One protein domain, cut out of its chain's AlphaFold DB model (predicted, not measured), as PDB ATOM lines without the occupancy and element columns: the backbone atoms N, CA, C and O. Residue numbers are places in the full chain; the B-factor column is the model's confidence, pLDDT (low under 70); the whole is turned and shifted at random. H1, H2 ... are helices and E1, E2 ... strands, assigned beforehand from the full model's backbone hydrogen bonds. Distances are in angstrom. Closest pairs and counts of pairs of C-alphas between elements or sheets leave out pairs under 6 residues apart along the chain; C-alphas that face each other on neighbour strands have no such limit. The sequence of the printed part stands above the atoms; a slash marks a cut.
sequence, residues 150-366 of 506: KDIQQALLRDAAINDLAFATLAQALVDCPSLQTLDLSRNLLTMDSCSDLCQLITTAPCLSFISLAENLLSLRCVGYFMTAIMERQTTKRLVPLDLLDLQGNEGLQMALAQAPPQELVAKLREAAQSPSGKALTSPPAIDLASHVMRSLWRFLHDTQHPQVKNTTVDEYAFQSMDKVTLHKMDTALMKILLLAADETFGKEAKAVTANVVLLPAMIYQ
ATOM      1  N   LYS A 150       5.533 -74.655  37.470       69.12
ATOM      2  CA  LYS A 150       4.327 -74.250  38.251       69.12
ATOM      3  C   LYS A 150       4.486 -73.871  39.739       69.12
ATOM      4  O   LYS A 150       3.545 -73.331  40.315       69.12
ATOM      5  N   ASP A 151       5.662 -74.048  40.332       84.25
ATOM      6  CA  ASP A 151       5.916 -73.872  41.768       84.25
ATOM      7  C   ASP A 151       6.910 -72.749  42.082       84.25
ATOM      8  O   ASP A 151       7.566 -72.747  43.125       84.25
ATOM      9  N   ILE A 152       7.045 -71.759  41.198       89.25
ATOM     10  CA  ILE A 152       7.912 -70.624  41.503       89.25
ATOM     11  C   ILE A 152       7.264 -69.777  42.588       89.25
ATOM     12  O   ILE A 152       6.154 -69.273  42.434       89.25
ATOM     13  N   GLN A 153       8.016 -69.591  43.665       93.62
ATOM     14  CA  GLN A 153       7.657 -68.705  44.765       93.62
ATOM     15  C   GLN A 153       8.227 -67.299  44.582       93.62
ATOM     16  O   GLN A 153       7.643 -66.336  45.073       93.62
ATOM     17  N   GLN A 154       9.350 -67.169  43.867       94.81
ATOM     18  CA  GLN A 154      10.081 -65.911  43.734       94.81
ATOM     19  C   GLN A 154      10.502 -65.639  42.289       94.81
ATOM     20  O   GLN A 154      11.143 -66.465  41.644       94.81
ATOM     21  N   ALA A 155      10.164 -64.445  41.820       92.81
ATOM     22  CA  ALA A 155      10.495 -63.884  40.522       92.81
ATOM     23  C   ALA A 155      11.480 -62.723  40.709       92.81
ATOM     24  O   ALA A 155      11.054 -61.606  40.989       92.81
ATOM     25  N   LEU A 156      12.783 -62.974  40.586       94.75
ATOM     26  CA  LEU A 156      13.812 -61.940  40.752       94.75
ATOM     27  C   LEU A 156      14.278 -61.447  39.378       94.75
ATOM     28  O   LEU A 156      15.127 -62.068  38.744       94.75
ATOM     29  N   LEU A 157      13.688 -60.350  38.909       94.38
ATOM     30  CA  LEU A 157      13.861 -59.794  37.563       94.38
ATOM     31  C   LEU A 157      14.419 -58.361  37.602       94.38
ATOM     32  O   LEU A 157      14.112 -57.528  36.747       94.38
ATOM     33  N   ARG A 158      15.241 -58.070  38.613       96.06
ATOM     34  CA  ARG A 158      15.932 -56.788  38.767       96.06
ATOM     35  C   ARG A 158      16.957 -56.576  37.646       96.06
ATOM     36  O   ARG A 158      17.660 -57.518  37.290       96.06
ATOM     37  N   ASP A 159      17.049 -55.356  37.111       95.12
ATOM     38  CA  ASP A 159      17.960 -54.985  36.002       95.12
ATOM     39  C   ASP A 159      17.822 -55.846  34.735       95.12
ATOM     40  O   ASP A 159      18.761 -55.983  33.947       95.12
ATOM     41  N   ALA A 160      16.653 -56.439  34.502       92.56
ATOM     42  CA  ALA A 160      16.421 -57.283  33.334       92.56
ATOM     43  C   ALA A 160      16.092 -56.471  32.062       92.56
ATOM     44  O   ALA A 160      15.825 -57.058  31.011       92.56
ATOM     45  N   ALA A 161      16.116 -55.133  32.154       93.94
ATOM     46  CA  ALA A 161      15.725 -54.193  31.104       93.94
ATOM     47  C   ALA A 161      14.321 -54.483  30.537       93.94
ATOM     48  O   ALA A 161      14.070 -54.346  29.338       93.94
ATOM     49  N   ILE A 162      13.403 -54.902  31.411       94.12
ATOM     50  CA  ILE A 162      12.011 -55.174  31.061       94.12
ATOM     51  C   ILE A 162      11.320 -53.837  30.795       94.12
ATOM     52  O   ILE A 162      11.296 -52.956  31.651       94.12
ATOM     53  N   ASN A 163      10.768 -53.693  29.595       96.50
ATOM     54  CA  ASN A 163       9.904 -52.581  29.212       96.50
ATOM     55  C   ASN A 163       8.427 -53.004  29.273       96.50
ATOM     56  O   ASN A 163       8.124 -54.169  29.539       96.50
ATOM     57  N   ASP A 164       7.514 -52.076  28.980       97.38
ATOM     58  CA  ASP A 164       6.074 -52.323  29.109       97.38
ATOM     59  C   ASP A 164       5.571 -53.503  28.261       97.38
ATOM     60  O   ASP A 164       4.835 -54.359  28.744       97.38
ATOM     61  N   LEU A 165       6.044 -53.625  27.017       94.25
ATOM     62  CA  LEU A 165       5.654 -54.717  26.120       94.25
ATOM     63  C   LEU A 165       6.119 -56.095  26.628       94.25
ATOM     64  O   LEU A 165       5.371 -57.077  26.582       94.25
ATOM     65  N   ALA A 166       7.366 -56.182  27.095       93.69
ATOM     66  CA  ALA A 166       7.902 -57.413  27.665       93.69
ATOM     67  C   ALA A 166       7.178 -57.773  28.969       93.69
ATOM     68  O   ALA A 166       6.881 -58.949  29.199       93.69
ATOM     69  N   PHE A 167       6.852 -56.769  29.790       96.19
ATOM     70  CA  PHE A 167       6.102 -56.972  31.019       96.19
ATOM     71  C   PHE A 167       4.679 -57.453  30.756       96.19
ATOM     72  O   PHE A 167       4.272 -58.412  31.396       96.19
ATOM     73  N   ALA A 168       3.961 -56.899  29.777       94.94
ATOM     74  CA  ALA A 168       2.622 -57.366  29.411       94.94
ATOM     75  C   ALA A 168       2.606 -58.871  29.074       94.94
ATOM     76  O   ALA A 168       1.740 -59.621  29.526       94.94
ATOM     77  N   THR A 169       3.622 -59.348  28.341       91.00
ATOM     78  CA  THR A 169       3.778 -60.781  28.023       91.00
ATOM     79  C   THR A 169       4.081 -61.608  29.275       91.00
ATOM     80  O   THR A 169       3.527 -62.690  29.469       91.00
ATOM     81  N   LEU A 170       4.961 -61.100  30.139       92.81
ATOM     82  CA  LEU A 170       5.326 -61.748  31.394       92.81
ATOM     83  C   LEU A 170       4.149 -61.793  32.380       92.81
ATOM     84  O   LEU A 170       3.963 -62.807  33.046       92.81
ATOM     85  N   ALA A 171       3.346 -60.734  32.463       94.81
ATOM     86  CA  ALA A 171       2.208 -60.617  33.365       94.81
ATOM     87  C   ALA A 171       1.213 -61.758  33.139       94.81
ATOM     88  O   ALA A 171       0.800 -62.392  34.108       94.81
ATOM     89  N   GLN A 172       0.929 -62.108  31.878       90.50
ATOM     90  CA  GLN A 172       0.074 -63.252  31.542       90.50
ATOM     91  C   GLN A 172       0.600 -64.567  32.136       90.50
ATOM     92  O   GLN A 172      -0.160 -65.330  32.723       90.50
ATOM     93  N   ALA A 173       1.911 -64.807  32.068       90.44
ATOM     94  CA  ALA A 173       2.519 -65.997  32.661       90.44
ATOM     95  C   ALA A 173       2.543 -65.954  34.202       90.44
ATOM     96  O   ALA A 173       2.365 -66.978  34.865       90.44
ATOM     97  N   LEU A 174       2.762 -64.776  34.796       92.31
ATOM     98  CA  LEU A 174       2.822 -64.613  36.251       92.31
ATOM     99  C   LEU A 174       1.454 -64.787  36.922       92.31
ATOM    100  O   LEU A 174       1.397 -65.309  38.036       92.31
ATOM    101  N   VAL A 175       0.360 -64.402  36.256       91.94
ATOM    102  CA  VAL A 175      -1.012 -64.623  36.750       91.94
ATOM    103  C   VAL A 175      -1.312 -66.118  36.916       91.94
ATOM    104  O   VAL A 175      -1.983 -66.512  37.873       91.94
ATOM    105  N   ASP A 176      -0.740 -66.961  36.055       89.25
ATOM    106  CA  ASP A 176      -0.901 -68.419  36.087       89.25
ATOM    107  C   ASP A 176      -0.006 -69.130  37.121       89.25
ATOM    108  O   ASP A 176      -0.052 -70.358  37.243       89.25
ATOM    109  N   CYS A 177       0.804 -68.392  37.890       91.69
ATOM    110  CA  CYS A 177       1.687 -68.945  38.918       91.69
ATOM    111  C   CYS A 177       1.011 -68.919  40.307       91.69
ATOM    112  O   CYS A 177       1.139 -67.930  41.034       91.69
ATOM    113  N   PRO A 178       0.339 -70.003  40.754       92.31
ATOM    114  CA  PRO A 178      -0.402 -69.998  42.017       92.31
ATOM    115  C   PRO A 178       0.508 -69.866  43.239       92.31
ATOM    116  O   PRO A 178       0.057 -69.408  44.282       92.31
ATOM    117  N   SER A 179       1.774 -70.265  43.114       93.75
ATOM    118  CA  SER A 179       2.754 -70.279  44.198       93.75
ATOM    119  C   SER A 179       3.568 -68.985  44.306       93.75
ATOM    120  O   SER A 179       4.340 -68.861  45.254       93.75
ATOM    121  N   LEU A 180       3.401 -68.021  43.387       95.25
ATOM    122  CA  LEU A 180       4.202 -66.794  43.349       95.25
ATOM    123  C   LEU A 180       3.902 -65.904  44.560       95.25
ATOM    124  O   LEU A 180       2.774 -65.449  44.732       95.25
ATOM    125  N   GLN A 181       4.923 -65.640  45.375       97.06
ATOM    126  CA  GLN A 181       4.851 -64.824  46.593       97.06
ATOM    127  C   GLN A 181       5.616 -63.511  46.450       97.06
ATOM    128  O   GLN A 181       5.155 -62.471  46.918       97.06
ATOM    129  N   THR A 182       6.773 -63.548  45.789       97.50
ATOM    130  CA  THR A 182       7.686 -62.408  45.673       97.50
ATOM    131  C   THR A 182       7.948 -62.098  44.210       97.50
ATOM    132  O   THR A 182       8.388 -62.972  43.464       97.50
ATOM    133  N   LEU A 183       7.733 -60.846  43.818       97.44
ATOM    134  CA  LEU A 183       8.077 -60.337  42.497       97.44
ATOM    135  C   LEU A 183       8.954 -59.097  42.627       97.44
ATOM    136  O   LEU A 183       8.513 -58.067  43.123       97.44
ATOM    137  N   ASP A 184      10.196 -59.189  42.172       97.94
ATOM    138  CA  ASP A 184      11.113 -58.058  42.119       97.94
ATOM    139  C   ASP A 184      11.348 -57.649  40.667       97.94
ATOM    140  O   ASP A 184      11.971 -58.373  39.894       97.94
ATOM    141  N   LEU A 185      10.823 -56.482  40.310       97.81
ATOM    142  CA  LEU A 185      10.963 -55.817  39.016       97.81
ATOM    143  C   LEU A 185      11.704 -54.484  39.176       97.81
ATOM    144  O   LEU A 185      11.544 -53.583  38.349       97.81
ATOM    145  N   SER A 186      12.505 -54.321  40.229       98.31
ATOM    146  CA  SER A 186      13.256 -53.083  40.425       98.31
ATOM    147  C   SER A 186      14.271 -52.820  39.305       98.31
ATOM    148  O   SER A 186      14.756 -53.746  38.654       98.31
ATOM    149  N   ARG A 187      14.604 -51.545  39.077       97.00
ATOM    150  CA  ARG A 187      15.570 -51.100  38.057       97.00
ATOM    151  C   ARG A 187      15.247 -51.620  36.649       97.00
ATOM    152  O   ARG A 187      16.102 -52.159  35.949       97.00
ATOM    153  N   ASN A 188      13.990 -51.491  36.241       97.38
ATOM    154  CA  ASN A 188      13.539 -51.797  34.885       97.38
ATOM    155  C   ASN A 188      13.033 -50.517  34.194       97.38
ATOM    156  O   ASN A 188      13.256 -49.404  34.665       97.38
ATOM    157  N   LEU A 189      12.405 -50.666  33.029       97.19
ATOM    158  CA  LEU A 189      11.920 -49.566  32.198       97.19
ATOM    159  C   LEU A 189      10.385 -49.545  32.173       97.19
ATOM    160  O   LEU A 189       9.792 -49.276  31.131       97.19
ATOM    161  N   LEU A 190       9.745 -49.887  33.297       98.25
ATOM    162  CA  LEU A 190       8.285 -49.904  33.400       98.25
ATOM    163  C   LEU A 190       7.753 -48.480  33.535       98.25
ATOM    164  O   LEU A 190       8.202 -47.721  34.399       98.25
ATOM    165  N   THR A 191       6.777 -48.136  32.702       98.31
ATOM    166  CA  THR A 191       6.117 -46.832  32.677       98.31
ATOM    167  C   THR A 191       4.649 -46.967  33.096       98.31
ATOM    168  O   THR A 191       4.201 -48.003  33.594       98.31
ATOM    169  N   MET A 192       3.866 -45.900  32.918       97.69
ATOM    170  CA  MET A 192       2.422 -45.942  33.161       97.69
ATOM    171  C   MET A 192       1.677 -46.932  32.261       97.69
ATOM    172  O   MET A 192       0.592 -47.362  32.655       97.69
ATOM    173  N   ASP A 193       2.238 -47.325  31.118       98.00
ATOM    174  CA  ASP A 193       1.587 -48.263  30.199       98.00
ATOM    175  C   ASP A 193       1.466 -49.666  30.828       98.00
ATOM    176  O   ASP A 193       0.427 -50.309  30.697       98.00
ATOM    177  N   SER A 194       2.444 -50.087  31.643       98.31
ATOM    178  CA  SER A 194       2.376 -51.327  32.442       98.31
ATOM    179  C   SER A 194       1.437 -51.261  33.649       98.31
ATOM    180  O   SER A 194       1.225 -52.268  34.328       98.31
ATOM    181  N   CYS A 195       0.907 -50.084  34.000       98.06
ATOM    182  CA  CYS A 195       0.191 -49.900  35.264       98.06
ATOM    183  C   CYS A 195      -1.075 -50.768  35.343       98.06
ATOM    184  O   CYS A 195      -1.407 -51.264  36.421       98.06
ATOM    185  N   SER A 196      -1.761 -50.973  34.213       97.75
ATOM    186  CA  SER A 196      -2.948 -51.831  34.138       97.75
ATOM    187  C   SER A 196      -2.598 -53.299  34.397       97.75
ATOM    188  O   SER A 196      -3.209 -53.927  35.260       97.75
ATOM    189  N   ASP A 197      -1.565 -53.819  33.727       98.38
ATOM    190  CA  ASP A 197      -1.101 -55.202  33.896       98.38
ATOM    191  C   ASP A 197      -0.602 -55.462  35.326       98.38
ATOM    192  O   ASP A 197      -0.880 -56.504  35.921       98.38
ATOM    193  N   LEU A 198       0.078 -54.480  35.931       98.50
ATOM    194  CA  LEU A 198       0.493 -54.538  37.335       98.50
ATOM    195  C   LEU A 198      -0.711 -54.590  38.285       98.50
ATOM    196  O   LEU A 198      -0.708 -55.374  39.236       98.50
ATOM    197  N   CYS A 199      -1.749 -53.787  38.037       98.38
ATOM    198  CA  CYS A 199      -2.975 -53.822  38.834       98.38
ATOM    199  C   CYS A 199      -3.689 -55.169  38.696       98.38
ATOM    200  O   CYS A 199      -4.081 -55.741  39.711       98.38
ATOM    201  N   GLN A 200      -3.789 -55.705  37.476       97.69
ATOM    202  CA  GLN A 200      -4.342 -57.036  37.231       97.69
ATOM    203  C   GLN A 200      -3.562 -58.101  38.005       97.69
ATOM    204  O   GLN A 200      -4.161 -58.952  38.662       97.69
ATOM    205  N   LEU A 201      -2.231 -58.050  37.990       97.81
ATOM    206  CA  LEU A 201      -1.406 -58.996  38.732       97.81
ATOM    207  C   LEU A 201      -1.652 -58.902  40.249       97.81
ATOM    208  O   LEU A 201      -1.821 -59.925  40.917       97.81
ATOM    209  N   ILE A 202      -1.759 -57.680  40.787       98.25
ATOM    210  CA  ILE A 202      -2.114 -57.430  42.193       98.25
ATOM    211  C   ILE A 202      -3.509 -57.978  42.525       98.25
ATOM    212  O   ILE A 202      -3.702 -58.477  43.630       98.25
ATOM    213  N   THR A 203      -4.488 -57.930  41.625       97.94
ATOM    214  CA  THR A 203      -5.858 -58.385  41.924       97.94
ATOM    215  C   THR A 203      -6.112 -59.860  41.616       97.94
ATOM    216  O   THR A 203      -7.124 -60.396  42.062       97.94
ATOM    217  N   THR A 204      -5.206 -60.552  40.918       97.31
ATOM    218  CA  THR A 204      -5.432 -61.939  40.465       97.31
ATOM    219  C   THR A 204      -4.456 -62.964  41.044       97.31
ATOM    220  O   THR A 204      -4.873 -64.091  41.318       97.31
ATOM    221  N   ALA A 205      -3.193 -62.606  41.300       96.56
ATOM    222  CA  ALA A 205      -2.187 -63.564  41.765       96.56
ATOM    223  C   ALA A 205      -2.449 -63.992  43.227       96.56
ATOM    224  O   ALA A 205      -2.331 -63.160  44.134       96.56
ATOM    225  N   PRO A 206      -2.770 -65.268  43.516       96.12
ATOM    226  CA  PRO A 206      -3.343 -65.678  44.802       96.12
ATOM    227  C   PRO A 206      -2.381 -65.571  45.983       96.12
ATOM    228  O   PRO A 206      -2.798 -65.150  47.062       96.12
ATOM    229  N   CYS A 207      -1.105 -65.904  45.784       96.75
ATOM    230  CA  CYS A 207      -0.108 -65.942  46.856       96.75
ATOM    231  C   CYS A 207       0.809 -64.714  46.909       96.75
ATOM    232  O   CYS A 207       1.639 -64.633  47.810       96.75
ATOM    233  N   LEU A 208       0.651 -63.759  45.986       97.69
ATOM    234  CA  LEU A 208       1.546 -62.610  45.856       97.69
ATOM    235  C   LEU A 208       1.469 -61.694  47.088       97.69
ATOM    236  O   LEU A 208       0.446 -61.061  47.339       97.69
ATOM    237  N   SER A 209       2.549 -61.616  47.860       97.94
ATOM    238  CA  SER A 209       2.619 -60.819  49.090       97.94
ATOM    239  C   SER A 209       3.586 -59.641  48.976       97.94
ATOM    240  O   SER A 209       3.364 -58.613  49.616       97.94
ATOM    241  N   PHE A 210       4.612 -59.746  48.131       98.38
ATOM    242  CA  PHE A 210       5.624 -58.709  47.945       98.38
ATOM    243  C   PHE A 210       5.821 -58.383  46.467       98.38
ATOM    244  O   PHE A 210       6.044 -59.281  45.650       98.38
ATOM    245  N   ILE A 211       5.812 -57.088  46.148       98.31
ATOM    246  CA  ILE A 211       6.187 -56.574  44.831       98.31
ATOM    247  C   ILE A 211       7.179 -55.426  45.011       98.31
ATOM    248  O   ILE A 211       6.911 -54.475  45.741       98.31
ATOM    249  N   SER A 212       8.300 -55.483  44.304       98.25
ATOM    250  CA  SER A 212       9.246 -54.375  44.198       98.25
ATOM    251  C   SER A 212       9.216 -53.801  42.788       98.25
ATOM    252  O   SER A 212       9.490 -54.502  41.817       98.25
ATOM    253  N   LEU A 213       8.863 -52.521  42.680       98.31
ATOM    254  CA  LEU A 213       8.885 -51.716  41.456       98.31
ATOM    255  C   LEU A 213       9.868 -50.548  41.597       98.31
ATOM    256  O   LEU A 213       9.747 -49.549  40.884       98.31
ATOM    257  N   ALA A 214      10.820 -50.635  42.527       98.00
ATOM    258  CA  ALA A 214      11.753 -49.554  42.803       98.00
ATOM    259  C   ALA A 214      12.574 -49.173  41.557       98.00
ATOM    260  O   ALA A 214      12.888 -50.029  40.733       98.00
ATOM    261  N   GLU A 215      12.940 -47.900  41.425       97.44
ATOM    262  CA  GLU A 215      13.820 -47.391  40.365       97.44
ATOM    263  C   GLU A 215      13.306 -47.692  38.934       97.44
ATOM    264  O   GLU A 215      14.080 -48.058  38.054       97.44
ATOM    265  N   ASN A 216      11.994 -47.564  38.701       98.06
ATOM    266  CA  ASN A 216      11.375 -47.615  37.368       98.06
ATOM    267  C   ASN A 216      10.974 -46.201  36.881       98.06
ATOM    268  O   ASN A 216      11.306 -45.182  37.494       98.06
ATOM    269  N   LEU A 217      10.241 -46.128  35.767       97.94
ATOM    270  CA  LEU A 217       9.758 -44.892  35.139       97.94
ATOM    271  C   LEU A 217       8.268 -44.641  35.450       97.94
ATOM    272  O   LEU A 217       7.533 -44.035  34.666       97.94
ATOM    273  N   LEU A 218       7.773 -45.137  36.593       98.25
ATOM    274  CA  LEU A 218       6.369 -44.976  36.967       98.25
ATOM    275  C   LEU A 218       6.080 -43.531  37.384       98.25
ATOM    276  O   LEU A 218       6.812 -42.912  38.163       98.25
ATOM    277  N   SER A 219       4.955 -42.998  36.905       97.69
ATOM    278  CA  SER A 219       4.497 -41.662  37.293       97.69
ATOM    279  C   SER A 219       3.848 -41.667  38.679       97.69
ATOM    280  O   SER A 219       3.331 -42.682  39.137       97.69
ATOM    281  N   LEU A 220       3.739 -40.496  39.309       97.31
ATOM    282  CA  LEU A 220       3.061 -40.327  40.602       97.31
ATOM    283  C   LEU A 220       1.576 -40.750  40.600       97.31
ATOM    284  O   LEU A 220       0.991 -40.964  41.662       97.31
ATOM    285  N   ARG A 221       0.939 -40.857  39.426       97.00
ATOM    286  CA  ARG A 221      -0.463 -41.293  39.309       97.00
ATOM    287  C   ARG A 221      -0.646 -42.771  39.654       97.00
ATOM    288  O   ARG A 221      -1.729 -43.145  40.094       97.00
ATOM    289  N   CYS A 222       0.397 -43.597  39.507       98.19
ATOM    290  CA  CYS A 222       0.323 -45.036  39.781       98.19
ATOM    291  C   CYS A 222      -0.096 -45.345  41.228       98.19
ATOM    292  O   CYS A 222      -0.771 -46.339  41.469       98.19
ATOM    293  N   VAL A 223       0.204 -44.452  42.182       98.38
ATOM    294  CA  VAL A 223      -0.164 -44.617  43.597       98.38
ATOM    295  C   VAL A 223      -1.678 -44.780  43.778       98.38
ATOM    296  O   VAL A 223      -2.102 -45.623  44.567       98.38
ATOM    297  N   GLY A 224      -2.499 -44.026  43.037       98.19
ATOM    298  CA  GLY A 224      -3.962 -44.143  43.105       98.19
ATOM    299  C   GLY A 224      -4.479 -45.469  42.541       98.19
ATOM    300  O   GLY A 224      -5.312 -46.134  43.165       98.19
ATOM    301  N   TYR A 225      -3.926 -45.900  41.405       98.50
ATOM    302  CA  TYR A 225      -4.244 -47.194  40.798       98.50
ATOM    303  C   TYR A 225      -3.869 -48.359  41.721       98.50
ATOM    304  O   TYR A 225      -4.710 -49.204  42.023       98.50
ATOM    305  N   PHE A 226      -2.648 -48.357  42.264       98.62
ATOM    306  CA  PHE A 226      -2.194 -49.398  43.182       98.62
ATOM    307  C   PHE A 226      -2.962 -49.403  44.500       98.62
ATOM    308  O   PHE A 226      -3.308 -50.477  44.982       98.62
ATOM    309  N   MET A 227      -3.302 -48.237  45.062       98.44
ATOM    310  CA  MET A 227      -4.188 -48.168  46.230       98.44
ATOM    311  C   MET A 227      -5.508 -48.899  45.950       98.44
ATOM    312  O   MET A 227      -5.956 -49.693  46.775       98.44
ATOM    313  N   THR A 228      -6.102 -48.667  44.779       98.12
ATOM    314  CA  THR A 228      -7.392 -49.257  44.393       98.12
ATOM    315  C   THR A 228      -7.273 -50.771  44.201       98.12
ATOM    316  O   THR A 228      -8.061 -51.522  44.776       98.12
ATOM    317  N   ALA A 229      -6.235 -51.234  43.497       98.38
ATOM    318  CA  ALA A 229      -5.945 -52.658  43.309       98.38
ATOM    319  C   ALA A 229      -5.688 -53.384  44.644       98.38
ATOM    320  O   ALA A 229      -6.184 -54.489  44.871       98.38
ATOM    321  N   ILE A 230      -4.960 -52.755  45.574       98.50
ATOM    322  CA  ILE A 230      -4.702 -53.307  46.913       98.50
ATOM    323  C   ILE A 230      -5.997 -53.370  47.735       98.50
ATOM    324  O   ILE A 230      -6.244 -54.382  48.394       98.50
ATOM    325  N   MET A 231      -6.841 -52.332  47.687       97.25
ATOM    326  CA  MET A 231      -8.156 -52.347  48.340       97.25
ATOM    327  C   MET A 231      -9.030 -53.486  47.802       97.25
ATOM    328  O   MET A 231      -9.603 -54.242  48.588       97.25
ATOM    329  N   GLU A 232      -9.098 -53.659  46.481       97.38
ATOM    330  CA  GLU A 232      -9.842 -54.755  45.858       97.38
ATOM    331  C   GLU A 232      -9.307 -56.124  46.302       97.38
ATOM    332  O   GLU A 232     -10.083 -56.984  46.746       97.38
ATOM    333  N   ARG A 233      -7.981 -56.303  46.286       97.56
ATOM    334  CA  ARG A 233      -7.319 -57.525  46.759       97.56
ATOM    335  C   ARG A 233      -7.713 -57.851  48.203       97.56
ATOM    336  O   ARG A 233      -8.096 -58.983  48.484       97.56
ATOM    337  N   GLN A 234      -7.703 -56.865  49.103       96.25
ATOM    338  CA  GLN A 234      -8.067 -57.039  50.518       96.25
ATOM    339  C   GLN A 234      -9.535 -57.435  50.731       96.25
ATOM    340  O   GLN A 234      -9.855 -58.122  51.702       96.25
ATOM    341  N   THR A 235     -10.443 -57.041  49.834       95.75
ATOM    342  CA  THR A 235     -11.851 -57.481  49.897       95.75
ATOM    343  C   THR A 235     -12.059 -58.908  49.385       95.75
ATOM    344  O   THR A 235     -13.075 -59.544  49.686       95.75
ATOM    345  N   THR A 236     -11.088 -59.448  48.649       96.44
ATOM    346  CA  THR A 236     -11.181 -60.760  48.014       96.44
ATOM    347  C   THR A 236     -10.642 -61.847  48.940       96.44
ATOM    348  O   THR A 236      -9.446 -62.099  49.016       96.44
ATOM    349  N   LYS A 237     -11.550 -62.568  49.612       95.31
ATOM    350  CA  LYS A 237     -11.245 -63.574  50.657       95.31
ATOM    351  C   LYS A 237     -10.291 -64.712  50.256       95.31
ATOM    352  O   LYS A 237      -9.880 -65.476  51.122       95.31
ATOM    353  N   ARG A 238     -10.013 -64.895  48.962       96.31
ATOM    354  CA  ARG A 238      -9.172 -65.987  48.442       96.31
ATOM    355  C   ARG A 238      -7.723 -65.572  48.192       96.31
ATOM    356  O   ARG A 238      -6.906 -66.452  47.952       96.31
ATOM    357  N   LEU A 239      -7.428 -64.274  48.214       97.12
ATOM    358  CA  LEU A 239      -6.099 -63.749  47.926       97.12
ATOM    359  C   LEU A 239      -5.362 -63.478  49.237       97.12
ATOM    360  O   LEU A 239      -5.943 -62.960  50.192       97.12
ATOM    361  N   VAL A 240      -4.077 -63.816  49.275       97.06
ATOM    362  CA  VAL A 240      -3.187 -63.422  50.369       97.06
ATOM    363  C   VAL A 240      -3.069 -61.894  50.359       97.06
ATOM    364  O   VAL A 240      -2.821 -61.336  49.289       97.06
ATOM    365  N   PRO A 241      -3.256 -61.188  51.489       97.62
ATOM    366  CA  PRO A 241      -3.078 -59.739  51.535       97.62
ATOM    367  C   PRO A 241      -1.690 -59.326  51.039       97.62
ATOM    368  O   PRO A 241      -0.703 -59.994  51.334       97.62
ATOM    369  N   LEU A 242      -1.614 -58.217  50.302       98.00
ATOM    370  CA  LEU A 242      -0.320 -57.660  49.922       98.00
ATOM    371  C   LEU A 242       0.346 -57.061  51.168       98.00
ATOM    372  O   LEU A 242      -0.264 -56.255  51.883       98.00
ATOM    373  N   ASP A 243       1.581 -57.462  51.435       97.62
ATOM    374  CA  ASP A 243       2.361 -56.999  52.579       97.62
ATOM    375  C   ASP A 243       3.134 -55.729  52.255       97.62
ATOM    376  O   ASP A 243       3.157 -54.813  53.080       97.62
ATOM    377  N   LEU A 244       3.722 -55.660  51.058       97.75
ATOM    378  CA  LEU A 244       4.549 -54.536  50.639       97.75
ATOM    379  C   LEU A 244       4.582 -54.388  49.110       97.75
ATOM    380  O   LEU A 244       4.765 -55.360  48.377       97.75
ATOM    381  N   LEU A 245       4.437 -53.144  48.662       98.12
ATOM    382  CA  LEU A 245       4.646 -52.657  47.307       98.12
ATOM    383  C   LEU A 245       5.705 -51.552  47.360       98.12
ATOM    384  O   LEU A 245       5.426 -50.452  47.843       98.12
ATOM    385  N   ASP A 246       6.912 -51.835  46.885       98.06
ATOM    386  CA  ASP A 246       8.005 -50.864  46.884       98.06
ATOM    387  C   ASP A 246       7.989 -50.007  45.611       98.06
ATOM    388  O   ASP A 246       8.172 -50.529  44.513       98.06
ATOM    389  N   LEU A 247       7.767 -48.696  45.748       98.00
ATOM    390  CA  LEU A 247       7.781 -47.723  44.647       98.00
ATOM    391  C   LEU A 247       8.973 -46.769  44.710       98.00
ATOM    392  O   LEU A 247       9.009 -45.793  43.961       98.00
ATOM    393  N   GLN A 248       9.944 -46.997  45.584       96.44
ATOM    394  CA  GLN A 248      11.040 -46.055  45.782       96.44
ATOM    395  C   GLN A 248      11.802 -45.713  44.509       96.44
ATOM    396  O   GLN A 248      11.939 -46.528  43.607       96.44
ATOM    397  N   GLY A 249      12.329 -44.492  44.437       95.81
ATOM    398  CA  GLY A 249      13.223 -44.090  43.352       95.81
ATOM    399  C   GLY A 249      12.579 -44.044  41.964       95.81
ATOM    400  O   GLY A 249      13.300 -43.813  41.002       95.81
ATOM    401  N   ASN A 250      11.262 -44.224  41.834       97.56
ATOM    402  CA  ASN A 250      10.580 -44.071  40.551       97.56
ATOM    403  C   ASN A 250      10.670 -42.633  40.032       97.56
ATOM    404  O   ASN A 250      10.562 -41.683  40.815       97.56
ATOM    405  N   GLU A 251      10.806 -42.470  38.714       96.31
ATOM    406  CA  GLU A 251      10.970 -41.160  38.064       96.31
ATOM    407  C   GLU A 251       9.889 -40.159  38.499       96.31
ATOM    408  O   GLU A 251      10.204 -39.033  38.877       96.31
ATOM    409  N   GLY A 252       8.620 -40.576  38.566       96.19
ATOM    410  CA  GLY A 252       7.525 -39.710  39.002       96.19
ATOM    411  C   GLY A 252       7.653 -39.202  40.443       96.19
ATOM    412  O   GLY A 252       7.229 -38.081  40.729       96.19
ATOM    413  N   LEU A 253       8.249 -39.989  41.346       96.50
ATOM    414  CA  LEU A 253       8.529 -39.567  42.725       96.50
ATOM    415  C   LEU A 253       9.729 -38.618  42.772       96.50
ATOM    416  O   LEU A 253       9.686 -37.608  43.474       96.50
ATOM    417  N   GLN A 254      10.782 -38.909  42.004       96.44
ATOM    418  CA  GLN A 254      11.964 -38.047  41.923       96.44
ATOM    419  C   GLN A 254      11.620 -36.679  41.320       96.44
ATOM    420  O   GLN A 254      12.012 -35.643  41.855       96.44
ATOM    421  N   MET A 255      10.818 -36.656  40.254       96.38
ATOM    422  CA  MET A 255      10.312 -35.422  39.654       96.38
ATOM    423  C   MET A 255       9.452 -34.621  40.632       96.38
ATOM    424  O   MET A 255       9.558 -33.397  40.666       96.38
ATOM    425  N   ALA A 256       8.621 -35.286  41.439       96.31
ATOM    426  CA  ALA A 256       7.839 -34.619  42.474       96.31
ATOM    427  C   ALA A 256       8.746 -33.958  43.525       96.31
ATOM    428  O   ALA A 256       8.537 -32.800  43.867       96.31
ATOM    429  N   LEU A 257       9.798 -34.647  43.973       95.25
ATOM    430  CA  LEU A 257      10.794 -34.087  44.897       95.25
ATOM    431  C   LEU A 257      11.569 -32.898  44.309       95.25
ATOM    432  O   LEU A 257      11.952 -31.995  45.047       95.25
ATOM    433  N   ALA A 258      11.787 -32.871  42.992       95.94
ATOM    434  CA  ALA A 258      12.432 -31.748  42.311       95.94
ATOM    435  C   ALA A 258      11.512 -30.519  42.146       95.94
ATOM    436  O   ALA A 258      11.995 -29.413  41.896       95.94
ATOM    437  N   GLN A 259      10.191 -30.689  42.265       96.06
ATOM    438  CA  GLN A 259       9.209 -29.613  42.131       96.06
ATOM    439  C   GLN A 259       8.901 -28.956  43.477       96.06
ATOM    440  O   GLN A 259       8.739 -29.626  44.496       96.06
ATOM    441  N   ALA A 260       8.720 -27.631  43.467       96.81
ATOM    442  CA  ALA A 260       8.305 -26.896  44.656       96.81
ATOM    443  C   ALA A 260       6.959 -27.439  45.188       96.81
ATOM    444  O   ALA A 260       5.973 -27.467  44.440       96.81
ATOM    445  N   PRO A 261       6.891 -27.869  46.460       95.62
ATOM    446  CA  PRO A 261       5.686 -28.465  47.011       95.62
ATOM    447  C   PRO A 261       4.606 -27.399  47.274       95.62
ATOM    448  O   PRO A 261       4.929 -26.235  47.554       95.62
ATOM    449  N   PRO A 262       3.309 -27.761  47.228       94.44
ATOM    450  CA  PRO A 262       2.228 -26.856  47.605       94.44
ATOM    451  C   PRO A 262       2.351 -26.444  49.080       94.44
ATOM    452  O   PRO A 262       2.132 -27.253  49.982       94.44
ATOM    453  N   GLN A 263       2.682 -25.173  49.333       96.50
ATOM    454  CA  GLN A 263       3.016 -24.670  50.677       96.50
ATOM    455  C   GLN A 263       1.898 -24.889  51.706       96.50
ATOM    456  O   GLN A 263       2.171 -25.193  52.866       96.50
ATOM    457  N   GLU A 264       0.637 -24.797  51.279       95.56
ATOM    458  CA  GLU A 264      -0.518 -25.040  52.145       95.56
ATOM    459  C   GLU A 264      -0.571 -26.492  52.653       95.56
ATOM    460  O   GLU A 264      -0.789 -26.734  53.842       95.56
ATOM    461  N   LEU A 265      -0.321 -27.467  51.773       94.56
ATOM    462  CA  LEU A 265      -0.298 -28.884  52.142       94.56
ATOM    463  C   LEU A 265       0.905 -29.208  53.020       94.56
ATOM    464  O   LEU A 265       0.771 -29.946  53.992       94.56
ATOM    465  N   VAL A 266       2.063 -28.617  52.721       96.19
ATOM    466  CA  VAL A 266       3.269 -28.760  53.548       96.19
ATOM    467  C   VAL A 266       3.023 -28.244  54.965       96.19
ATOM    468  O   VAL A 266       3.414 -28.908  55.922       96.19
ATOM    469  N   ALA A 267       2.346 -27.103  55.126       95.81
ATOM    470  CA  ALA A 267       1.999 -26.572  56.445       95.81
ATOM    471  C   ALA A 267       1.086 -27.534  57.225       95.81
ATOM    472  O   ALA A 267       1.404 -27.883  58.363       95.81
ATOM    473  N   LYS A 268       0.020 -28.041  56.587       94.81
ATOM    474  CA  LYS A 268      -0.908 -29.027  57.177       94.81
ATOM    475  C   LYS A 268      -0.203 -30.334  57.559       94.81
ATOM    476  O   LYS A 268      -0.430 -30.873  58.641       94.81
ATOM    477  N   LEU A 269       0.681 -30.842  56.699       95.12
ATOM    478  CA  LEU A 269       1.455 -32.057  56.963       95.12
ATOM    479  C   LEU A 269       2.494 -31.852  58.071       95.12
ATOM    480  O   LEU A 269       2.688 -32.754  58.878       95.12
ATOM    481  N   ARG A 270       3.127 -30.676  58.160       95.31
ATOM    482  CA  ARG A 270       4.036 -30.330  59.269       95.31
ATOM    483  C   ARG A 270       3.312 -30.253  60.602       95.31
ATOM    484  O   ARG A 270       3.846 -30.730  61.597       95.31
ATOM    485  N   GLU A 271       2.120 -29.666  60.630       94.44
ATOM    486  CA  GLU A 271       1.277 -29.654  61.826       94.44
ATOM    487  C   GLU A 271       0.897 -31.087  62.228       94.44
ATOM    488  O   GLU A 271       1.106 -31.491  63.371       94.44
ATOM    489  N   ALA A 272       0.462 -31.905  61.265       92.94
ATOM    490  CA  ALA A 272       0.160 -33.316  61.496       92.94
ATOM    491  C   ALA A 272       1.386 -34.127  61.963       92.94
ATOM    492  O   ALA A 272       1.251 -35.022  62.798       92.94
ATOM    493  N   ALA A 273       2.587 -33.799  61.479       91.94
ATOM    494  CA  ALA A 273       3.839 -34.453  61.862       91.94
ATOM    495  C   ALA A 273       4.230 -34.212  63.333       91.94
ATOM    496  O   ALA A 273       4.966 -35.016  63.905       91.94
ATOM    497  N   GLN A 274       3.714 -33.152  63.972       92.62
ATOM    498  CA  GLN A 274       3.926 -32.886  65.405       92.62
ATOM    499  C   GLN A 274       3.104 -33.822  66.308       92.62
ATOM    500  O   GLN A 274       3.405 -33.963  67.496       92.62
ATOM    501  N   SER A 275       2.086 -34.496  65.763       90.81
ATOM    502  CA  SER A 275       1.310 -35.514  66.477       90.81
ATOM    503  C   SER A 275       2.171 -36.746  66.814       90.81
ATOM    504  O   SER A 275       3.046 -37.121  66.030       90.81
ATOM    505  N   PRO A 276       1.888 -37.478  67.912       86.88
ATOM    506  CA  PRO A 276       2.545 -38.753  68.215       86.88
ATOM    507  C   PRO A 276       2.497 -39.783  67.075       86.88
ATOM    508  O   PRO A 276       3.427 -40.584  66.950       86.88
ATOM    509  N   SER A 277       1.446 -39.755  66.246       82.81
ATOM    510  CA  SER A 277       1.287 -40.607  65.058       82.81
ATOM    511  C   SER A 277       2.121 -40.149  63.853       82.81
ATOM    512  O   SER A 277       2.401 -40.945  62.964       82.81
ATOM    513  N   GLY A 278       2.565 -38.891  63.833       82.81
ATOM    514  CA  GLY A 278       3.271 -38.255  62.720       82.81
ATOM    515  C   GLY A 278       4.788 -38.470  62.693       82.81
ATOM    516  O   GLY A 278       5.463 -37.934  61.820       82.81
ATOM    517  N   LYS A 279       5.351 -39.277  63.606       82.25
ATOM    518  CA  LYS A 279       6.812 -39.459  63.763       82.25
ATOM    519  C   LYS A 279       7.549 -39.968  62.512       82.25
ATOM    520  O   LYS A 279       8.776 -39.888  62.480       82.25
ATOM    521  N   ALA A 280       6.847 -40.529  61.526       77.19
ATOM    522  CA  ALA A 280       7.438 -40.945  60.250       77.19
ATOM    523  C   ALA A 280       7.736 -39.754  59.311       77.19
ATOM    524  O   ALA A 280       8.695 -39.800  58.552       77.19
ATOM    525  N   LEU A 281       6.990 -38.647  59.419       82.38
ATOM    526  CA  LEU A 281       7.125 -37.425  58.605       82.38
ATOM    527  C   LEU A 281       8.102 -36.407  59.217       82.38
ATOM    528  O   LEU A 281       7.857 -35.205  59.223       82.38
ATOM    529  N   THR A 282       9.215 -36.862  59.783       83.00
ATOM    530  CA  THR A 282      10.188 -35.939  60.404       83.00
ATOM    531  C   THR A 282      11.155 -35.324  59.397       83.00
ATOM    532  O   THR A 282      11.732 -34.271  59.659       83.00
ATOM    533  N   SER A 283      11.321 -35.960  58.238       91.50
ATOM    534  CA  SER A 283      12.242 -35.524  57.191       91.50
ATOM    535  C   SER A 283      11.558 -34.536  56.229       91.50
ATOM    536  O   SER A 283      10.478 -34.858  55.727       91.50
ATOM    537  N   PRO A 284      12.149 -33.360  55.922       92.56
ATOM    538  CA  PRO A 284      11.564 -32.415  54.966       92.56
ATOM    539  C   PRO A 284      11.269 -33.025  53.579       92.56
ATOM    540  O   PRO A 284      10.132 -32.879  53.135       92.56
ATOM    541  N   PRO A 285      12.174 -33.811  52.950       93.81
ATOM    542  CA  PRO A 285      11.865 -34.534  51.709       93.81
ATOM    543  C   PRO A 285      10.632 -35.443  51.797       93.81
ATOM    544  O   PRO A 285       9.868 -35.547  50.842       93.81
ATOM    545  N   ALA A 286      10.403 -36.085  52.948       93.56
ATOM    546  CA  ALA A 286       9.240 -36.947  53.142       93.56
ATOM    547  C   ALA A 286       7.932 -36.144  53.166       93.56
ATOM    548  O   ALA A 286       6.934 -36.585  52.601       93.56
ATOM    549  N   ILE A 287       7.939 -34.963  53.794       95.06
ATOM    550  CA  ILE A 287       6.787 -34.050  53.816       95.06
ATOM    551  C   ILE A 287       6.500 -33.518  52.410       95.06
ATOM    552  O   ILE A 287       5.344 -33.503  51.984       95.06
ATOM    553  N   ASP A 288       7.542 -33.116  51.684       95.81
ATOM    554  CA  ASP A 288       7.408 -32.571  50.335       95.81
ATOM    555  C   ASP A 288       6.845 -33.633  49.383       95.81
ATOM    556  O   ASP A 288       5.848 -33.385  48.697       95.81
ATOM    557  N   LEU A 289       7.383 -34.857  49.422       95.94
ATOM    558  CA  LEU A 289       6.854 -35.978  48.646       95.94
ATOM    559  C   LEU A 289       5.410 -36.310  49.032       95.94
ATOM    560  O   LEU A 289       4.560 -36.451  48.151       95.94
ATOM    561  N   ALA A 290       5.104 -36.395  50.329       96.25
ATOM    562  CA  ALA A 290       3.750 -36.658  50.807       96.25
ATOM    563  C   ALA A 290       2.752 -35.600  50.311       96.25
ATOM    564  O   ALA A 290       1.636 -35.951  49.934       96.25
ATOM    565  N   SER A 291       3.148 -34.327  50.235       96.69
ATOM    566  CA  SER A 291       2.288 -33.256  49.714       96.69
ATOM    567  C   SER A 291       1.929 -33.458  48.234       96.69
ATOM    568  O   SER A 291       0.772 -33.284  47.839       96.69
ATOM    569  N   HIS A 292       2.886 -33.905  47.418       97.44
ATOM    570  CA  HIS A 292       2.658 -34.205  46.005       97.44
ATOM    571  C   HIS A 292       1.827 -35.473  45.820       97.44
ATOM    572  O   HIS A 292       0.895 -35.476  45.012       97.44
ATOM    573  N   VAL A 293       2.107 -36.532  46.587       97.31
ATOM    574  CA  VAL A 293       1.311 -37.772  46.570       97.31
ATOM    575  C   VAL A 293      -0.132 -37.476  46.977       97.31
ATOM    576  O   VAL A 293      -1.049 -37.919  46.293       97.31
ATOM    577  N   MET A 294      -0.347 -36.669  48.020       97.38
ATOM    578  CA  MET A 294      -1.674 -36.241  48.470       97.38
ATOM    579  C   MET A 294      -2.445 -35.535  47.347       97.38
ATOM    580  O   MET A 294      -3.607 -35.856  47.093       97.38
ATOM    581  N   ARG A 295      -1.786 -34.621  46.622       96.69
ATOM    582  CA  ARG A 295      -2.374 -33.917  45.473       96.69
ATOM    583  C   ARG A 295      -2.694 -34.852  44.306       96.69
ATOM    584  O   ARG A 295      -3.769 -34.748  43.719       96.69
ATOM    585  N   SER A 296      -1.764 -35.739  43.955       97.50
ATOM    586  CA  SER A 296      -1.940 -36.733  42.886       97.50
ATOM    587  C   SER A 296      -3.098 -37.679  43.199       97.50
ATOM    588  O   SER A 296      -3.953 -37.911  42.350       97.50
ATOM    589  N   LEU A 297      -3.179 -38.153  44.445       98.06
ATOM    590  CA  LEU A 297      -4.229 -39.052  44.901       98.06
ATOM    591  C   LEU A 297      -5.606 -38.377  44.909       98.06
ATOM    592  O   LEU A 297      -6.582 -38.980  44.475       98.06
ATOM    593  N   TRP A 298      -5.699 -37.119  45.350       97.62
ATOM    594  CA  TRP A 298      -6.959 -36.368  45.311       97.62
ATOM    595  C   TRP A 298      -7.460 -36.150  43.878       97.62
ATOM    596  O   TRP A 298      -8.634 -36.368  43.586       97.62
ATOM    597  N   ARG A 299      -6.551 -35.792  42.961       97.62
ATOM    598  CA  ARG A 299      -6.847 -35.708  41.523       97.62
ATOM    599  C   ARG A 299      -7.338 -37.032  40.969       97.62
ATOM    600  O   ARG A 299      -8.374 -37.050  40.322       97.62
ATOM    601  N   PHE A 300      -6.652 -38.124  41.297       97.56
ATOM    602  CA  PHE A 300      -7.061 -39.465  40.895       97.56
ATOM    603  C   PHE A 300      -8.504 -39.772  41.323       97.56
ATOM    604  O   PHE A 300      -9.291 -40.210  40.493       97.56
ATOM    605  N   LEU A 301      -8.891 -39.465  42.567       97.69
ATOM    606  CA  LEU A 301     -10.268 -39.676  43.036       97.69
ATOM    607  C   LEU A 301     -11.303 -38.871  42.235       97.69
ATOM    608  O   LEU A 301     -12.408 -39.363  41.997       97.69
ATOM    609  N   HIS A 302     -10.961 -37.647  41.828       97.81
ATOM    610  CA  HIS A 302     -11.804 -36.818  40.965       97.81
ATOM    611  C   HIS A 302     -11.886 -37.367  39.538       97.81
ATOM    612  O   HIS A 302     -12.987 -37.464  38.994       97.81
ATOM    613  N   ASP A 303     -10.754 -37.772  38.962       97.00
ATOM    614  CA  ASP A 303     -10.667 -38.338  37.613       97.00
ATOM    615  C   ASP A 303     -11.486 -39.638  37.509       97.00
ATOM    616  O   ASP A 303     -12.183 -39.860  36.520       97.00
ATOM    617  N   THR A 304     -11.486 -40.461  38.565       96.31
ATOM    618  CA  THR A 304     -12.313 -41.676  38.665       96.31
ATOM    619  C   THR A 304     -13.736 -41.419  39.178       96.31
ATOM    620  O   THR A 304     -14.459 -42.369  39.467       96.31
ATOM    621  N   GLN A 305     -14.142 -40.155  39.349       97.00
ATOM    622  CA  GLN A 305     -15.472 -39.739  39.821       97.00
ATOM    623  C   GLN A 305     -15.931 -40.421  41.122       97.00
ATOM    624  O   GLN A 305     -17.105 -40.784  41.275       97.00
ATOM    625  N   HIS A 306     -15.017 -40.590  42.081       96.12
ATOM    626  CA  HIS A 306     -15.322 -41.282  43.328       96.12
ATOM    627  C   HIS A 306     -16.532 -40.622  44.034       96.12
ATOM    628  O   HIS A 306     -16.566 -39.395  44.182       96.12
ATOM    629  N   PRO A 307     -17.540 -41.384  44.512       96.06
ATOM    630  CA  PRO A 307     -18.803 -40.816  44.996       96.06
ATOM    631  C   PRO A 307     -18.662 -39.742  46.082       96.06
ATOM    632  O   PRO A 307     -19.473 -38.822  46.151       96.06
ATOM    633  N   GLN A 308     -17.622 -39.840  46.911       95.81
ATOM    634  CA  GLN A 308     -17.387 -38.944  48.050       95.81
ATOM    635  C   GLN A 308     -16.649 -37.648  47.712       95.81
ATOM    636  O   GLN A 308     -16.549 -36.783  48.577       95.81
ATOM    637  N   VAL A 309     -16.166 -37.493  46.474       96.56
ATOM    638  CA  VAL A 309     -15.514 -36.255  46.003       96.56
ATOM    639  C   VAL A 309     -16.375 -35.493  44.987       96.56
ATOM    640  O   VAL A 309     -15.957 -34.486  44.432       96.56
ATOM    641  N   LYS A 310     -17.621 -35.930  44.738       94.50
ATOM    642  CA  LYS A 310     -18.517 -35.297  43.745       94.50
ATOM    643  C   LYS A 310     -18.836 -33.827  44.037       94.50
ATOM    644  O   LYS A 310     -19.119 -33.079  43.110       94.50
ATOM    645  N   ASN A 311     -18.788 -33.425  45.308       95.38
ATOM    646  CA  ASN A 311     -19.128 -32.071  45.759       95.38
ATOM    647  C   ASN A 311     -17.899 -31.224  46.120       95.38
ATOM    648  O   ASN A 311     -18.049 -30.160  46.714       95.38
ATOM    649  N   THR A 312     -16.695 -31.706  45.823       96.56
ATOM    650  CA  THR A 312     -15.441 -30.992  46.086       96.56
ATOM    651  C   THR A 312     -14.830 -30.506  44.777       96.56
ATOM    652  O   THR A 312     -15.306 -30.836  43.689       96.56
ATOM    653  N   THR A 313     -13.774 -29.701  44.862       96.69
ATOM    654  CA  THR A 313     -13.000 -29.293  43.685       96.69
ATOM    655  C   THR A 313     -11.644 -29.992  43.663       96.69
ATOM    656  O   THR A 313     -11.116 -30.410  44.694       96.69
ATOM    657  N   VAL A 314     -11.058 -30.093  42.469       96.12
ATOM    658  CA  VAL A 314      -9.757 -30.746  42.255       96.12
ATOM    659  C   VAL A 314      -8.622 -30.062  43.033       96.12
ATOM    660  O   VAL A 314      -7.628 -30.708  43.367       96.12
ATOM    661  N   ASP A 315      -8.767 -28.772  43.343       94.25
ATOM    662  CA  ASP A 315      -7.776 -27.990  44.086       94.25
ATOM    663  C   ASP A 315      -8.081 -27.895  45.596       94.25
ATOM    664  O   ASP A 315      -7.208 -27.498  46.368       94.25
ATOM    665  N   GLU A 316      -9.277 -28.299  46.040       93.69
ATOM    666  CA  GLU A 316      -9.688 -28.290  47.448       93.69
ATOM    667  C   GLU A 316      -9.557 -29.688  48.068       93.69
ATOM    668  O   GLU A 316     -10.466 -30.516  48.014       93.69
ATOM    669  N   TYR A 317      -8.401 -29.954  48.675       92.50
ATOM    670  CA  TYR A 317      -8.082 -31.244  49.293       92.50
ATOM    671  C   TYR A 317      -8.897 -31.466  50.574       92.50
ATOM    672  O   TYR A 317      -8.521 -31.000  51.654       92.50
ATOM    673  N   ALA A 318     -10.003 -32.199  50.461       94.12
ATOM    674  CA  ALA A 318     -10.973 -32.376  51.536       94.12
ATOM    675  C   ALA A 318     -11.134 -33.843  51.970       94.12
ATOM    676  O   ALA A 318     -12.247 -34.329  52.129       94.12
ATOM    677  N   PHE A 319     -10.039 -34.567  52.225       95.50
ATOM    678  CA  PHE A 319     -10.113 -35.959  52.711       95.50
ATOM    679  C   PHE A 319     -10.961 -36.114  53.989       95.50
ATOM    680  O   PHE A 319     -11.538 -37.168  54.220       95.50
ATOM    681  N   GLN A 320     -11.098 -35.062  54.799       93.69
ATOM    682  CA  GLN A 320     -11.966 -35.031  55.977       93.69
ATOM    683  C   GLN A 320     -13.468 -35.171  55.672       93.69
ATOM    684  O   GLN A 320     -14.217 -35.542  56.573       93.69
ATOM    685  N   SER A 321     -13.919 -34.882  54.443       94.44
ATOM    686  CA  SER A 321     -15.320 -35.078  54.039       94.44
ATOM    687  C   SER A 321     -15.638 -36.533  53.691       94.44
ATOM    688  O   SER A 321     -16.811 -36.882  53.555       94.44
ATOM    689  N   MET A 322     -14.615 -37.380  53.534       95.94
ATOM    690  CA  MET A 322     -14.786 -38.802  53.266       95.94
ATOM    691  C   MET A 322     -15.234 -39.542  54.526       95.94
ATOM    692  O   MET A 322     -14.892 -39.185  55.657       95.94
ATOM    693  N   ASP A 323     -16.003 -40.609  54.332       95.81
ATOM    694  CA  ASP A 323     -16.477 -41.409  55.449       95.81
ATOM    695  C   ASP A 323     -15.321 -42.194  56.105       95.81
ATOM    696  O   ASP A 323     -14.307 -42.528  55.481       95.81
ATOM    697  N   LYS A 324     -15.483 -42.515  57.393       95.12
ATOM    698  CA  LYS A 324     -14.449 -43.189  58.196       95.12
ATOM    699  C   LYS A 324     -14.054 -44.561  57.643       95.12
ATOM    700  O   LYS A 324     -12.894 -44.945  57.754       95.12
ATOM    701  N   VAL A 325     -15.002 -45.307  57.073       95.50
ATOM    702  CA  VAL A 325     -14.760 -46.647  56.527       95.50
ATOM    703  C   VAL A 325     -13.911 -46.547  55.267       95.50
ATOM    704  O   VAL A 325     -12.936 -47.289  55.143       95.50
ATOM    705  N   THR A 326     -14.227 -45.620  54.359       95.56
ATOM    706  CA  THR A 326     -13.422 -45.419  53.146       95.56
ATOM    707  C   THR A 326     -12.014 -44.949  53.485       95.56
ATOM    708  O   THR A 326     -11.053 -45.547  53.002       95.56
ATOM    709  N   LEU A 327     -11.865 -43.970  54.384       96.44
ATOM    710  CA  LEU A 327     -10.541 -43.518  54.826       96.44
ATOM    711  C   LEU A 327      -9.721 -44.640  55.461       96.44
ATOM    712  O   LEU A 327      -8.536 -44.754  55.173       96.44
ATOM    713  N   HIS A 328     -10.337 -45.497  56.277       95.94
ATOM    714  CA  HIS A 328      -9.634 -46.626  56.884       95.94
ATOM    715  C   HIS A 328      -9.185 -47.672  55.850       95.94
ATOM    716  O   HIS A 328      -8.073 -48.196  55.947       95.94
ATOM    717  N   LYS A 329     -10.014 -47.960  54.835       96.56
ATOM    718  CA  LYS A 329      -9.630 -48.848  53.724       96.56
ATOM    719  C   LYS A 329      -8.468 -48.258  52.919       96.56
ATOM    720  O   LYS A 329      -7.509 -48.971  52.635       96.56
ATOM    721  N   MET A 330      -8.532 -46.963  52.601       97.81
ATOM    722  CA  MET A 330      -7.452 -46.260  51.908       97.81
ATOM    723  C   MET A 330      -6.165 -46.246  52.736       97.81
ATOM    724  O   MET A 330      -5.113 -46.571  52.203       97.81
ATOM    725  N   ASP A 331      -6.237 -45.937  54.032       97.00
ATOM    726  CA  ASP A 331      -5.090 -45.958  54.953       97.00
ATOM    727  C   ASP A 331      -4.428 -47.340  54.980       97.00
ATOM    728  O   ASP A 331      -3.222 -47.459  54.756       97.00
ATOM    729  N   THR A 332      -5.229 -48.398  55.123       96.88
ATOM    730  CA  THR A 332      -4.735 -49.783  55.138       96.88
ATOM    731  C   THR A 332      -4.051 -50.169  53.825       96.88
ATOM    732  O   THR A 332      -3.041 -50.871  53.851       96.88
ATOM    733  N   ALA A 333      -4.574 -49.726  52.678       97.75
ATOM    734  CA  ALA A 333      -3.984 -49.997  51.369       97.75
ATOM    735  C   ALA A 333      -2.719 -49.165  51.111       97.75
ATOM    736  O   ALA A 333      -1.692 -49.708  50.710       97.75
ATOM    737  N   LEU A 334      -2.755 -47.864  51.402       97.75
ATOM    738  CA  LEU A 334      -1.622 -46.955  51.228       97.75
ATOM    739  C   LEU A 334      -0.458 -47.287  52.172       97.75
ATOM    740  O   LEU A 334       0.694 -47.025  51.834       97.75
ATOM    741  N   MET A 335      -0.721 -47.901  53.330       97.12
ATOM    742  CA  MET A 335       0.324 -48.367  54.247       97.12
ATOM    743  C   MET A 335       1.168 -49.495  53.634       97.12
ATOM    744  O   MET A 335       2.285 -49.740  54.078       97.12
ATOM    745  N   LYS A 336       0.658 -50.168  52.594       97.81
ATOM    746  CA  LYS A 336       1.392 -51.194  51.843       97.81
ATOM    747  C   LYS A 336       2.307 -50.608  50.777       97.81
ATOM    748  O   LYS A 336       3.135 -51.338  50.255       97.81
ATOM    749  N   ILE A 337       2.173 -49.325  50.447       97.88
ATOM    750  CA  ILE A 337       2.942 -48.676  49.384       97.88
ATOM    751  C   ILE A 337       4.105 -47.911  50.013       97.88
ATOM    752  O   ILE A 337       3.894 -46.914  50.702       97.88
ATOM    753  N   LEU A 338       5.330 -48.368  49.775       97.44
ATOM    754  CA  LEU A 338       6.555 -47.747  50.267       97.44
ATOM    755  C   LEU A 338       7.077 -46.724  49.252       97.44
ATOM    756  O   LEU A 338       7.263 -47.042  48.082       97.44
ATOM    757  N   LEU A 339       7.289 -45.486  49.704       96.19
ATOM    758  CA  LEU A 339       7.674 -44.355  48.852       96.19
ATOM    759  C   LEU A 339       9.146 -43.964  49.004       96.19
ATOM    760  O   LEU A 339       9.790 -43.600  48.024       96.19
ATOM    761  N   LEU A 340       9.669 -44.015  50.231       91.56
ATOM    762  CA  LEU A 340      11.062 -43.708  50.571       91.56
ATOM    763  C   LEU A 340      11.540 -44.708  51.626       91.56
ATOM    764  O   LEU A 340      10.885 -44.853  52.662       91.56
ATOM    765  N   ALA A 341      12.670 -45.380  51.396       84.12
ATOM    766  CA  ALA A 341      13.319 -46.156  52.446       84.12
ATOM    767  C   ALA A 341      14.009 -45.245  53.458       84.12
ATOM    768  O   ALA A 341      14.263 -44.060  53.230       84.12
ATOM    769  N   ALA A 342      14.337 -45.869  54.583       74.62
ATOM    770  CA  ALA A 342      15.356 -45.414  55.498       74.62
ATOM    771  C   ALA A 342      16.662 -45.117  54.740       74.62
ATOM    772  O   ALA A 342      17.409 -46.033  54.413       74.62
ATOM    773  N   ASP A 343      16.929 -43.852  54.430       65.50
ATOM    774  CA  ASP A 343      18.207 -43.447  53.854       65.50
ATOM    775  C   ASP A 343      19.323 -43.680  54.894       65.50
ATOM    776  O   ASP A 343      19.367 -43.015  55.933       65.50
ATOM    777  N   GLU A 344      20.210 -44.652  54.652       51.69
ATOM    778  CA  GLU A 344      21.333 -44.956  55.559       51.69
ATOM    779  C   GLU A 344      22.372 -43.822  55.603       51.69
ATOM    780  O   GLU A 344      23.196 -43.747  56.518       51.69
ATOM    781  N   THR A 345      22.325 -42.901  54.636       54.53
ATOM    782  CA  THR A 345      23.342 -41.859  54.437       54.53
ATOM    783  C   THR A 345      23.402 -40.808  55.549       54.53
ATOM    784  O   THR A 345      24.429 -40.143  55.692       54.53
ATOM    785  N   PHE A 346      22.370 -40.679  56.391       55.03
ATOM    786  CA  PHE A 346      22.316 -39.641  57.432       55.03
ATOM    787  C   PHE A 346      22.635 -40.110  58.859       55.03
ATOM    788  O   PHE A 346      22.464 -39.331  59.800       55.03
ATOM    789  N   GLY A 347      23.119 -41.344  59.060       57.03
ATOM    790  CA  GLY A 347      23.629 -41.832  60.358       57.03
ATOM    791  C   GLY A 347      22.613 -41.860  61.515       57.03
ATOM    792  O   GLY A 347      22.940 -42.263  62.627       57.03
ATOM    793  N   LYS A 348      21.372 -41.444  61.260       61.28
ATOM    794  CA  LYS A 348      20.192 -41.629  62.099       61.28
ATOM    795  C   LYS A 348      19.260 -42.526  61.312       61.28
ATOM    796  O   LYS A 348      19.074 -42.275  60.128       61.28
ATOM    797  N   GLU A 349      18.689 -43.529  61.971       63.81
ATOM    798  CA  GLU A 349      17.688 -44.445  61.416       63.81
ATOM    799  C   GLU A 349      16.545 -43.650  60.764       63.81
ATOM    800  O   GLU A 349      15.573 -43.256  61.419       63.81
ATOM    801  N   ALA A 350      16.680 -43.338  59.476       67.12
ATOM    802  CA  ALA A 350      15.608 -42.741  58.712       67.12
ATOM    803  C   ALA A 350      14.462 -43.755  58.715       67.12
ATOM    804  O   ALA A 350      14.672 -44.956  58.599       67.12
ATOM    805  N   LYS A 351      13.233 -43.305  58.940       85.19
ATOM    806  CA  LYS A 351      12.091 -44.218  58.946       85.19
ATOM    807  C   LYS A 351      11.589 -44.369  57.524       85.19
ATOM    808  O   LYS A 351      11.473 -43.376  56.813       85.19
ATOM    809  N   ALA A 352      11.264 -45.600  57.147       92.06
ATOM    810  CA  ALA A 352      10.527 -45.875  55.927       92.06
ATOM    811  C   ALA A 352       9.243 -45.025  55.885       92.06
ATOM    812  O   ALA A 352       8.519 -44.931  56.881       92.06
ATOM    813  N   VAL A 353       8.981 -44.399  54.740       94.19
ATOM    814  CA  VAL A 353       7.809 -43.547  54.515       94.19
ATOM    815  C   VAL A 353       6.851 -44.281  53.589       94.19
ATOM    816  O   VAL A 353       7.138 -44.488  52.410       94.19
ATOM    817  N   THR A 354       5.703 -44.668  54.130       96.44
ATOM    818  CA  THR A 354       4.603 -45.295  53.393       96.44
ATOM    819  C   THR A 354       3.611 -44.252  52.891       96.44
ATOM    820  O   THR A 354       3.532 -43.147  53.426       96.44
ATOM    821  N   ALA A 355       2.819 -44.579  51.870       96.75
ATOM    822  CA  ALA A 355       1.925 -43.613  51.236       96.75
ATOM    823  C   ALA A 355       0.764 -43.159  52.133       96.75
ATOM    824  O   ALA A 355       0.193 -42.101  51.891       96.75
ATOM    825  N   ASN A 356       0.416 -43.898  53.191       96.00
ATOM    826  CA  ASN A 356      -0.711 -43.537  54.058       96.00
ATOM    827  C   ASN A 356      -0.480 -42.263  54.882       96.00
ATOM    828  O   ASN A 356      -1.435 -41.667  55.376       96.00
ATOM    829  N   VAL A 357       0.765 -41.782  54.960       93.56
ATOM    830  CA  VAL A 357       1.094 -40.497  55.590       93.56
ATOM    831  C   VAL A 357       0.300 -39.319  55.004       93.56
ATOM    832  O   VAL A 357       0.082 -38.326  55.697       93.56
ATOM    833  N   VAL A 358      -0.198 -39.439  53.767       93.00
ATOM    834  CA  VAL A 358      -1.045 -38.421  53.119       93.00
ATOM    835  C   VAL A 358      -2.414 -38.244  53.783       93.00
ATOM    836  O   VAL A 358      -3.037 -37.199  53.619       93.00
ATOM    837  N   LEU A 359      -2.885 -39.234  54.548       92.56
ATOM    838  CA  LEU A 359      -4.190 -39.201  55.214       92.56
ATOM    839  C   LEU A 359      -4.127 -38.661  56.650       92.56
ATOM    840  O   LEU A 359      -5.171 -38.420  57.262       92.56
ATOM    841  N   LEU A 360      -2.928 -38.422  57.196       88.88
ATOM    842  CA  LEU A 360      -2.753 -38.002  58.591       88.88
ATOM    843  C   LEU A 360      -3.548 -36.745  58.981       88.88
ATOM    844  O   LEU A 360      -4.170 -36.781  60.047       88.88
ATOM    845  N   PRO A 361      -3.610 -35.664  58.171       88.38
ATOM    846  CA  PRO A 361      -4.408 -34.490  58.525       88.38
ATOM    847  C   PRO A 361      -5.893 -34.825  58.726       88.38
ATOM    848  O   PRO A 361      -6.506 -34.390  59.703       88.38
ATOM    849  N   ALA A 362      -6.460 -35.659  57.850       85.00
ATOM    850  CA  ALA A 362      -7.855 -36.085  57.947       85.00
ATOM    851  C   ALA A 362      -8.095 -36.975  59.176       85.00
ATOM    852  O   ALA A 362      -9.084 -36.796  59.889       85.00
ATOM    853  N   MET A 363      -7.170 -37.893  59.477       87.06
ATOM    854  CA  MET A 363      -7.278 -38.762  60.654       87.06
ATOM    855  C   MET A 363      -7.199 -37.979  61.971       87.06
ATOM    856  O   MET A 363      -7.957 -38.260  62.901       87.06
ATOM    857  N   ILE A 364      -6.324 -36.971  62.054       86.69
ATOM    858  CA  ILE A 364      -6.214 -36.099  63.234       86.69
ATOM    859  C   ILE A 364      -7.502 -35.297  63.427       86.69
ATOM    860  O   ILE A 364      -8.029 -35.258  64.540       86.69
ATOM    861  N   TYR A 365      -8.050 -34.725  62.351       88.00
ATOM    862  CA  TYR A 365      -9.313 -33.988  62.403       88.00
ATOM    863  C   TYR A 365     -10.459 -34.859  62.943       88.00
ATOM    864  O   TYR A 365     -11.190 -34.460  63.852       88.00
ATOM    865  N   GLN A 366     -10.575 -36.100  62.460       86.75
ATOM    866  CA  GLN A 366     -11.593 -37.033  62.944       86.75
ATOM    867  C   GLN A 366     -11.401 -37.435  64.410       86.75
ATOM    868  O   GLN A 366     -12.390 -37.620  65.122       86.75
TER     869      GLN A 366
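AT A GLANCE: This is residues 150 to 366 of the 506 residues of the protein "Hypothetical protein" of Symbiodinium necroappetens (UniProt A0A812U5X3). A chain wound in stacked turns, with short parallel strands E1 to E4 side by side and helices H1, H2 and H3 in a row, runs into a cluster of crossed helices H4 to H8. E5 adds the last strand of the row, and residues 344 to 349 stick out as a loop tip. The printed part has 217 residues, with eight named helices and five named strands along the chain as E1 H1 E2 H2 E3 H3 E4 H4 H5 H6 H7 E5 H8; the sheet, in order E1 E2 E3 E4 E5, is parallel, and the class is mixed, helices and strands. It is compact, with a radius of gyration of the C-alphas of 17.2 A and spans of 50 by 43 by 28 A.

HOW THE PARTS SIT: Begin at edge strand E1, residues 154 to 156: N 155 is 2.8 A from O 182 of E2, residues 182 to 184, within hydrogen-bond range. Likewise N 183 is 2.9 A from O 210 of E3, residues 210 to 212, and N 211 is 3.0 A from O 244 of E4, residues 244 to 246. At the other edge, N 338 of E5, residues 337 to 340, is 2.8 A from O 245. H1, residues 164 to 175, touches H2, residues 192 to 204, the same way at a shallow tilt of 2 degrees; their closest C-alphas, of Asp 164 and Ser 194, are 5.1 A apart. H2 touches H3, residues 222 to 235, the same way at a shallow tilt of 9 degrees, with the C-alphas of Thr 203 and Arg 233 closest at 5.1 A. E1 H1 E2, E2 H2 E3 and E3 H3 E4 are strand-helix-strand units, parallel neighbour strands joined through a helix, each with a right-handed crossover; E4, H4 H5 H6 H7, E5 is another unit, where H4 is residues 251 to 258, H5 263 to 273, H6 284 to 303 and H7 324 to 334. H6 is the hub, touching H3, H4, H5 and H8, residues 355 to 366; the closest C-alphas of H6 and H8, of Met 294 and Val 358, are 5.2 A apart, about perpendicular at 81 degrees. H7 touches H8, opposite ways at a shallow tilt of 22 degrees, with the C-alphas of Leu 334 and Asn 356 closest at 4.5 A. Every O i to N i+4 pair is within hydrogen-bond range in H3, H4, H5, H6 and H7, but 6 of 8 in H1, 7 of 9 in H2 and 4 of 8 in H8.

IN THESE COORDINATES: Find C-alpha 154 at (10.081, -65.911, 43.734), where E1 begins. H6 starts at C-alpha 284, (11.564, -32.415, 54.966), and runs 28.8 A; H3 is 20.1 A long. H8 ends at C-alpha 366, (-11.593, -37.033, 62.944).

THE WHOLE: The C-alphas of Lys 150 and Glu 264, the two farthest apart, are 51.4 A from each other. The printed part has no cut; the links H6 to H7 and E5 to H8 are long. Look for pLDDT under 70 at residue 150 and residues 343 to 350.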